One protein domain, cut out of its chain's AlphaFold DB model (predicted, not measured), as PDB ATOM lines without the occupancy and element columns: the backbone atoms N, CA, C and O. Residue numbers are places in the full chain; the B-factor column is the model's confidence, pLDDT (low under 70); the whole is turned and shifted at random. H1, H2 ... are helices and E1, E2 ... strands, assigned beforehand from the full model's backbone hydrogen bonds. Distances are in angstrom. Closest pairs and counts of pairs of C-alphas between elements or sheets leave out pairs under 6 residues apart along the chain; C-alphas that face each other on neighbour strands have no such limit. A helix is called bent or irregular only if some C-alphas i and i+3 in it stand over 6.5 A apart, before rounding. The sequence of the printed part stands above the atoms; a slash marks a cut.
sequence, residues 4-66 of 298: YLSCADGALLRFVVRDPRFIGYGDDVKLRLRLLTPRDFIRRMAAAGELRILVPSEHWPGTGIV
ATOM      1  N   TYR A   4     205.195 178.495 126.559       87.06
ATOM      2  CA  TYR A   4     205.593 179.867 126.242       87.06
ATOM      3  C   TYR A   4     206.318 180.480 127.440       87.06
ATOM      4  O   TYR A   4     205.828 180.409 128.564       87.06
ATOM      5  N   LEU A   5     207.496 181.052 127.199       86.31
ATOM      6  CA  LEU A   5     208.382 181.611 128.218       86.31
ATOM      7  C   LEU A   5     208.592 183.095 127.922       86.31
ATOM      8  O   LEU A   5     209.116 183.437 126.865       86.31
ATOM      9  N   SER A   6     208.197 183.960 128.855       88.81
ATOM     10  CA  SER A   6     208.536 185.384 128.811       88.81
ATOM     11  C   SER A   6     209.835 185.602 129.580       88.81
ATOM     12  O   SER A   6     209.911 185.301 130.771       88.81
ATOM     13  N   CYS A   7     210.860 186.102 128.906       85.94
ATOM     14  CA  CYS A   7     212.152 186.419 129.497       85.94
ATOM     15  C   CYS A   7     212.145 187.824 130.118       85.94
ATOM     16  O   CYS A   7     211.365 188.693 129.726       85.94
ATOM     17  N   ALA A   8     213.025 188.048 131.097       84.38
ATOM     18  CA  ALA A   8     213.124 189.321 131.820       84.38
ATOM     19  C   ALA A   8     213.588 190.493 130.934       84.38
ATOM     20  O   ALA A   8     213.290 191.644 131.226       84.38
ATOM     21  N   ASP A   9     214.286 190.193 129.843       82.19
ATOM     22  CA  ASP A   9     214.725 191.145 128.823       82.19
ATOM     23  C   ASP A   9     213.674 191.367 127.716       82.19
ATOM     24  O   ASP A   9     213.978 191.948 126.677       82.19
ATOM     25  N   GLY A  10     212.437 190.896 127.924       79.06
ATOM     26  CA  GLY A  10     211.306 191.104 127.017       79.06
ATOM     27  C   GLY A  10     211.187 190.086 125.879       79.06
ATOM     28  O   GLY A  10     210.244 190.177 125.094       79.06
ATOM     29  N   ALA A  11     212.090 189.103 125.788       84.00
ATOM     30  CA  ALA A  11     211.970 188.036 124.797       84.00
ATOM     31  C   ALA A  11     210.779 187.109 125.086       84.00
ATOM     32  O   ALA A  11     210.467 186.802 126.236       84.00
ATOM     33  N   LEU A  12     210.147 186.608 124.024       85.94
ATOM     34  CA  LEU A  12     209.117 185.572 124.106       85.94
ATOM     35  C   LEU A  12     209.610 184.334 123.373       85.94
ATOM     36  O   LEU A  12     209.854 184.385 122.167       85.94
ATOM     37  N   LEU A  13     209.712 183.219 124.085       88.69
ATOM     38  CA  LEU A  13     210.140 181.941 123.532       88.69
ATOM     39  C   LEU A  13     208.979 180.951 123.534       88.69
ATOM     40  O   LEU A  13     208.141 180.956 124.434       88.69
ATOM     41  N   ARG A  14     208.958 180.061 122.548       89.12
ATOM     42  CA  ARG A  14     208.090 178.886 122.508       89.12
ATOM     43  C   ARG A  14     208.958 177.641 122.514       89.12
ATOM     44  O   ARG A  14     209.862 177.521 121.695       89.12
ATOM     45  N   PHE A  15     208.652 176.699 123.392       87.31
ATOM     46  CA  PHE A  15     209.325 175.414 123.463       87.31
ATOM     47  C   PHE A  15     208.339 174.268 123.246       87.31
ATOM     48  O   PHE A  15     207.281 174.208 123.875       87.31
ATOM     49  N   VAL A  16     208.682 173.348 122.346       88.31
ATOM     50  CA  VAL A  16     207.937 172.106 122.117       88.31
ATOM     51  C   VAL A  16     208.876 170.931 122.349       88.31
ATOM     52  O   VAL A  16     209.814 170.721 121.583       88.31
ATOM     53  N   VAL A  17     208.613 170.147 123.394       86.44
ATOM     54  CA  VAL A  17     209.378 168.929 123.693       86.44
ATOM     55  C   VAL A  17     209.173 167.917 122.565       86.44
ATOM     56  O   VAL A  17     208.030 167.588 122.241       86.44
ATOM     57  N   ARG A  18     210.271 167.424 121.977       83.88
ATOM     58  CA  ARG A  18     210.249 166.324 120.998       83.88
ATOM     59  C   ARG A  18     210.776 165.027 121.609       83.88
ATOM     60  O   ARG A  18     210.199 163.976 121.354       83.88
ATOM     61  N   ASP A  19     211.806 165.107 122.452       80.25
ATOM     62  CA  ASP A  19     212.307 163.982 123.241       80.25
ATOM     63  C   ASP A  19     211.846 164.094 124.710       80.25
ATOM     64  O   ASP A  19     212.336 164.950 125.456       80.25
ATOM     65  N   PRO A  20     210.912 163.237 125.166       68.50
ATOM     66  CA  PRO A  20     210.404 163.267 126.536       68.50
ATOM     67  C   PRO A  20     211.461 162.903 127.592       68.50
ATOM     68  O   PRO A  20     211.262 163.200 128.771       68.50
ATOM     69  N   ARG A  21     212.609 162.324 127.201       67.56
ATOM     70  CA  ARG A  21     213.721 162.005 128.120       67.56
ATOM     71  C   ARG A  21     214.410 163.239 128.699       67.56
ATOM     72  O   ARG A  21     215.112 163.126 129.698       67.56
ATOM     73  N   PHE A  22     214.174 164.414 128.121       66.44
ATOM     74  CA  PHE A  22     214.689 165.687 128.622       66.44
ATOM     75  C   PHE A  22     214.221 166.028 130.041       66.44
ATOM     76  O   PHE A  22     214.959 166.644 130.801       66.44
ATOM     77  N   ILE A  23     213.023 165.583 130.425       61.62
ATOM     78  CA  ILE A  23     212.451 165.824 131.761       61.62
ATOM     79  C   ILE A  23     212.953 164.765 132.774       61.62
ATOM     80  O   ILE A  23     212.474 164.674 133.902       61.62
ATOM     81  N   GLY A  24     213.929 163.938 132.381       58.16
ATOM     82  CA  GLY A  24     214.515 162.877 133.193       58.16
ATOM     83  C   GLY A  24     215.332 163.402 134.375       58.16
ATOM     84  O   GLY A  24     216.541 163.571 134.268       58.16
ATOM     85  N   TYR A  25     214.634 163.622 135.492       50.44
ATOM     86  CA  TYR A  25     215.074 163.680 136.893       50.44
ATOM     87  C   TYR A  25     216.421 164.374 137.194       50.44
ATOM     88  O   TYR A  25     217.494 163.770 137.168       50.44
ATOM     89  N   GLY A  26     216.333 165.637 137.630       58.19
ATOM     90  CA  GLY A  26     217.365 166.279 138.448       58.19
ATOM     91  C   GLY A  26     218.119 167.440 137.805       58.19
ATOM     92  O   GLY A  26     219.085 167.915 138.400       58.19
ATOM     93  N   ASP A  27     217.732 167.919 136.621       61.59
ATOM     94  CA  ASP A  27     218.326 169.141 136.055       61.59
ATOM     95  C   ASP A  27     217.966 170.386 136.887       61.59
ATOM     96  O   ASP A  27     218.791 171.282 137.038       61.59
ATOM     97  N   ASP A  28     216.801 170.395 137.535       62.50
ATOM     98  CA  ASP A  28     216.399 171.379 138.545       62.50
ATOM     99  C   ASP A  28     217.312 171.344 139.786       62.50
ATOM    100  O   ASP A  28     217.760 172.386 140.272       62.50
ATOM    101  N   VAL A  29     217.659 170.141 140.257       62.19
ATOM    102  CA  VAL A  29     218.602 169.931 141.363       62.19
ATOM    103  C   VAL A  29     220.015 170.347 140.944       62.19
ATOM    104  O   VAL A  29     220.693 171.045 141.692       62.19
ATOM    105  N   LYS A  30     220.454 170.011 139.728       62.16
ATOM    106  CA  LYS A  30     221.773 170.396 139.195       62.16
ATOM    107  C   LYS A  30     221.890 171.901 138.945       62.16
ATOM    108  O   LYS A  30     222.952 172.457 139.206       62.16
ATOM    109  N   LEU A  31     220.822 172.572 138.508       61.97
ATOM    110  CA  LEU A  31     220.761 174.036 138.406       61.97
ATOM    111  C   LEU A  31     220.895 174.686 139.788       61.97
ATOM    112  O   LEU A  31     221.715 175.585 139.969       61.97
ATOM    113  N   ARG A  32     220.148 174.192 140.786       61.66
ATOM    114  CA  ARG A  32     220.227 174.685 142.176       61.66
ATOM    115  C   ARG A  32     221.597 174.447 142.808       61.66
ATOM    116  O   ARG A  32     222.097 175.316 143.514       61.66
ATOM    117  N   LEU A  33     222.225 173.312 142.507       68.88
ATOM    118  CA  LEU A  33     223.574 172.967 142.959       68.88
ATOM    119  C   LEU A  33     224.691 173.630 142.125       68.88
ATOM    120  O   LEU A  33     225.861 173.358 142.371       68.88
ATOM    121  N   ARG A  34     224.358 174.489 141.142       66.81
ATOM    122  CA  ARG A  34     225.297 175.113 140.178       66.81
ATOM    123  C   ARG A  34     226.143 174.122 139.365       66.81
ATOM    124  O   ARG A  34     227.152 174.498 138.778       66.81
ATOM    125  N   LEU A  35     225.712 172.868 139.292       66.75
ATOM    126  CA  LEU A  35     226.327 171.809 138.491       66.75
ATOM    127  C   LEU A  35     225.905 171.877 137.016       66.75
ATOM    128  O   LEU A  35     226.486 171.196 136.175       66.75
ATOM    129  N   LEU A  36     224.889 172.684 136.700       72.38
ATOM    130  CA  LEU A  36     224.450 172.977 135.343       72.38
ATOM    131  C   LEU A  36     224.356 174.491 135.163       72.38
ATOM    132  O   LEU A  36     223.645 175.164 135.911       72.38
ATOM    133  N   THR A  37     225.071 175.037 134.178       80.56
ATOM    134  CA  THR A  37     224.951 176.462 133.864       80.56
ATOM    135  C   THR A  37     223.638 176.732 133.115       80.56
ATOM    136  O   THR A  37     223.172 175.866 132.366       80.56
ATOM    137  N   PRO A  38     223.042 177.935 133.233       79.75
ATOM    138  CA  PRO A  38     221.857 178.301 132.452       79.75
ATOM    139  C   PRO A  38     222.057 178.133 130.938       79.75
ATOM    140  O   PRO A  38     221.143 177.722 130.227       79.75
ATOM    141  N   ARG A  39     223.278 178.387 130.448       83.50
ATOM    142  CA  ARG A  39     223.657 178.190 129.044       83.50
ATOM    143  C   ARG A  39     223.562 176.722 128.631       83.50
ATOM    144  O   ARG A  39     222.973 176.423 127.596       83.50
ATOM    145  N   ASP A  40     224.128 175.817 129.423       82.12
ATOM    146  CA  ASP A  40     224.110 174.384 129.114       82.12
ATOM    147  C   ASP A  40     222.696 173.812 129.204       82.12
ATOM    148  O   ASP A  40     222.318 172.968 128.393       82.12
ATOM    149  N   PHE A  41     221.883 174.321 130.130       81.25
ATOM    150  CA  PHE A  41     220.468 173.979 130.208       81.25
ATOM    151  C   PHE A  41     219.698 174.398 128.945       81.25
ATOM    152  O   PHE A  41     218.984 173.583 128.365       81.25
ATOM    153  N   ILE A  42     219.888 175.630 128.457       84.88
ATOM    154  CA  ILE A  42     219.246 176.112 127.219       84.88
ATOM    155  C   ILE A  42     219.678 175.287 126.003       84.88
ATOM    156  O   ILE A  42     218.836 174.913 125.188       84.88
ATOM    157  N   ARG A  43     220.964 174.945 125.896       86.81
ATOM    158  CA  ARG A  43     221.476 174.078 124.823       86.81
ATOM    159  C   ARG A  43     220.844 172.690 124.848       86.81
ATOM    160  O   ARG A  43     220.472 172.166 123.802       86.81
ATOM    161  N   ARG A  44     220.661 172.117 126.040       82.50
ATOM    162  CA  ARG A  44     219.947 170.845 126.212       82.50
ATOM    163  C   ARG A  44     218.472 170.962 125.849       82.50
ATOM    164  O   ARG A  44     217.977 170.074 125.168       82.50
ATOM    165  N   MET A  45     217.793 172.050 126.230       83.69
ATOM    166  CA  MET A  45     216.417 172.317 125.787       83.69
ATOM    167  C   MET A  45     216.336 172.351 124.259       83.69
ATOM    168  O   MET A  45     215.524 171.639 123.676       83.69
ATOM    169  N   ALA A  46     217.208 173.123 123.608       85.50
ATOM    170  CA  ALA A  46     217.259 173.235 122.153       85.50
ATOM    171  C   ALA A  46     217.611 171.907 121.450       85.50
ATOM    172  O   ALA A  46     217.158 171.669 120.339       85.50
ATOM    173  N   ALA A  47     218.384 171.022 122.087       84.69
ATOM    174  CA  ALA A  47     218.665 169.681 121.565       84.69
ATOM    175  C   ALA A  47     217.492 168.699 121.762       84.69
ATOM    176  O   ALA A  47     217.258 167.825 120.932       84.69
ATOM    177  N   ALA A  48     216.761 168.831 122.868       83.88
ATOM    178  CA  ALA A  48     215.660 167.951 123.253       83.88
ATOM    179  C   ALA A  48     214.321 168.262 122.569       83.88
ATOM    180  O   ALA A  48     213.363 167.485 122.649       83.88
ATOM    181  N   GLY A  49     214.199 169.424 121.944       85.50
ATOM    182  CA  GLY A  49     212.946 169.874 121.370       85.50
ATOM    183  C   GLY A  49     213.127 171.053 120.438       85.50
ATOM    184  O   GLY A  49     214.229 171.402 120.039       85.50
ATOM    185  N   GLU A  50     212.016 171.674 120.080       87.00
ATOM    186  CA  GLU A  50     212.012 172.870 119.251       87.00
ATOM    187  C   GLU A  50     211.892 174.096 120.150       87.00
ATOM    188  O   GLU A  50     210.801 174.423 120.623       87.00
ATOM    189  N   LEU A  51     213.027 174.746 120.412       87.00
ATOM    190  CA  LEU A  51     213.075 176.053 121.056       87.00
ATOM    191  C   LEU A  51     213.038 177.134 119.976       87.00
ATOM    192  O   LEU A  51     213.897 177.162 119.100       87.00
ATOM    193  N   ARG A  52     212.051 178.025 120.036       87.31
ATOM    194  CA  ARG A  52     211.834 179.087 119.053       87.31
ATOM    195  C   ARG A  52     211.727 180.450 119.717       87.31
ATOM    196  O   ARG A  52     210.981 180.601 120.679       87.31
ATOM    197  N   ILE A  53     212.406 181.446 119.157       86.62
ATOM    198  CA  ILE A  53     212.267 182.855 119.534       86.62
ATOM    199  C   ILE A  53     211.105 183.454 118.737       86.62
ATOM    200  O   ILE A  53     211.125 183.443 117.505       86.62
ATOM    201  N   LEU A  54     210.086 183.949 119.439       80.62
ATOM    202  CA  LEU A  54     208.916 184.623 118.865       80.62
ATOM    203  C   LEU A  54     209.044 186.146 118.926       80.62
ATOM    204  O   LEU A  54     208.681 186.827 117.972       80.62
ATOM    205  N   VAL A  55     209.561 186.676 120.035       79.44
ATOM    206  CA  VAL A  55     209.896 188.098 120.192       79.44
ATOM    207  C   VAL A  55     211.380 188.178 120.542       79.44
ATOM    208  O   VAL A  55     211.767 187.573 121.545       79.44
ATOM    209  N   PRO A  56     212.210 188.852 119.722       79.19
ATOM    210  CA  PRO A  56     213.642 188.943 119.961       79.19
ATOM    211  C   PRO A  56     213.967 189.956 121.063       79.19
ATOM    212  O   PRO A  56     213.209 190.893 121.310       79.19
ATOM    213  N   SER A  57     215.134 189.793 121.675       81.38
ATOM    214  CA  SER A  57     215.714 190.705 122.667       81.38
ATOM    215  C   SER A  57     217.235 190.776 122.489       81.38
ATOM    216  O   SER A  57     217.797 190.110 121.617       81.38
ATOM    217  N   GLU A  58     217.923 191.555 123.326       81.19
ATOM    218  CA  GLU A  58     219.389 191.659 123.314       81.19
ATOM    219  C   GLU A  58     220.084 190.293 123.475       81.19
ATOM    220  O   GLU A  58     221.030 189.982 122.751       81.19
ATOM    221  N   HIS A  59     219.584 189.434 124.371       81.94
ATOM    222  CA  HIS A  59     220.173 188.112 124.611       81.94
ATOM    223  C   HIS A  59     219.612 187.022 123.692       81.94
ATOM    224  O   HIS A  59     220.241 185.967 123.548       81.94
ATOM    225  N   TRP A  60     218.475 187.289 123.043       83.12
ATOM    226  CA  TRP A  60     217.796 186.406 122.094       83.12
ATOM    227  C   TRP A  60     217.639 187.096 120.733       83.12
ATOM    228  O   TRP A  60     216.523 187.459 120.346       83.12
ATOM    229  N   PRO A  61     218.741 187.311 119.991       75.62
ATOM    230  CA  PRO A  61     218.667 188.013 118.722       75.62
ATOM    231  C   PRO A  61     217.935 187.178 117.661       75.62
ATOM    232  O   PRO A  61     218.139 185.970 117.531       75.62
ATOM    233  N   GLY A  62     217.133 187.851 116.834       74.56
ATOM    234  CA  GLY A  62     216.387 187.257 115.716       74.56
ATOM    235  C   GLY A  62     215.223 186.345 116.110       74.56
ATOM    236  O   GLY A  62     215.081 185.944 117.257       74.56
ATOM    237  N   THR A  63     214.368 186.031 115.139       78.31
ATOM    238  CA  THR A  63     213.205 185.151 115.317       78.31
ATOM    239  C   THR A  63     213.457 183.804 114.649       78.31
ATOM    240  O   THR A  63     214.187 183.724 113.659       78.31
ATOM    241  N   GLY A  64     212.881 182.737 115.200       80.25
ATOM    242  CA  GLY A  64     213.005 181.391 114.640       80.25
ATOM    243  C   GLY A  64     213.639 180.379 115.590       80.25
ATOM    244  O   GLY A  64     213.734 180.610 116.796       80.25
ATOM    245  N   ILE A  65     213.999 179.213 115.055       84.56
ATOM    246  CA  ILE A  65     214.490 178.076 115.837       84.56
ATOM    247  C   ILE A  65     215.898 178.365 116.353       84.56
ATOM    248  O   ILE A  65     216.754 178.901 115.651       84.56
ATOM    249  N   VAL A  66     216.120 177.986 117.605       87.12
ATOM    250  CA  VAL A  66     217.395 178.055 118.304       87.12
ATOM    251  C   VAL A  66     218.083 176.697 118.215       87.12
ATOM    252  O   VAL A  66     217.504 175.680 118.593       87.12
TER     253      VAL A  66
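Overview. This is residues 4 to 66 of the 298 residues of an uncharacterized protein of Pseudomonas allii (UniProt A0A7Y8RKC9). A small sheet of three strands, E1, E2 and E3, stands at one end of the long axis; from E2 the chain swings out through two short helices, H1 and H2, and comes back along the longer helix H3, which lies between them and the sheet and runs straight into E3. After E3 the last stretch folds back, with residues 64 to 65 beside residues 52 to 53 of E3. The printed part has 63 residues, with three named helices and three named strands in the order E1 E2 H1 H2 H3 E3; the sheet has the order E1 - E2 - E3, is antiparallel, and the class is mixed, helices and strands. The whole is compact, with a radius of gyration of the C-alphas of 12.2 A and spans of 30 by 24 by 15 A.

Arrangement. Start at E1, residues 4 to 6, an edge strand that forms a hairpin with E2, residues 12 to 17; they are antiparallel at 148 degrees, and N 5 and O 13 are within hydrogen-bond range at 2.8 A. On the other side of E2 look for E3, residues 49 to 55, antiparallel to it at 166 degrees, with N 14 and O 52 at 2.8 A and N 50 and O 16 at 2.8 A. H3, residues 38 to 48, is on this sheet, with 14 pairs of C-alphas within 10 A made by its residues 42 to 48, and with it forms two layers, a helix layer and a sheet layer. Too few of the sheet's C-alphas, 5 from two strands, lie within 10 A of H3 to give it a height. H1, residues 20 to 23, touches H3, the closest C-alphas being those of Phe 22 and Ala 48, 5.9 A apart. H2, residues 27 to 32, is close to H3 but not clearly touching: the closest C-alphas, of Leu 31 and Pro 38, are 7.4 A apart, at a shallow tilt of 7 degrees, opposite ways. H1 and H2 meet only through their link, and neither is on the sheet. In H2 and H3 every O i to N i+4 pair is within hydrogen-bond range; H1 is too short for such a pair.

Along the chain. Find C-alpha 4 at (205.593, 179.867, 126.242), where E1 begins. E2 runs 16.7 A from C-alpha 12 to C-alpha 17. H1 is neither bent nor irregular, but only just: C-alphas 20 and 23 are 6.2 A apart. H2 measures 8.5 A. Find C-alpha 38 at (221.857, 178.301, 132.452); from there H3 runs 15.2 A to C-alpha 48. E3 follows at once and runs 18.5 A to C-alpha 55 at (209.896, 188.098, 120.192).

Size, cuts and confidence. The two C-alphas farthest apart, those of Leu 33 and Thr 63, are 31.9 A apart. The printed part has no cut, and the links between its named elements are tight. The mean pLDDT of the printed part is 78.2; look with care at residues 20 to 35, which are under 70.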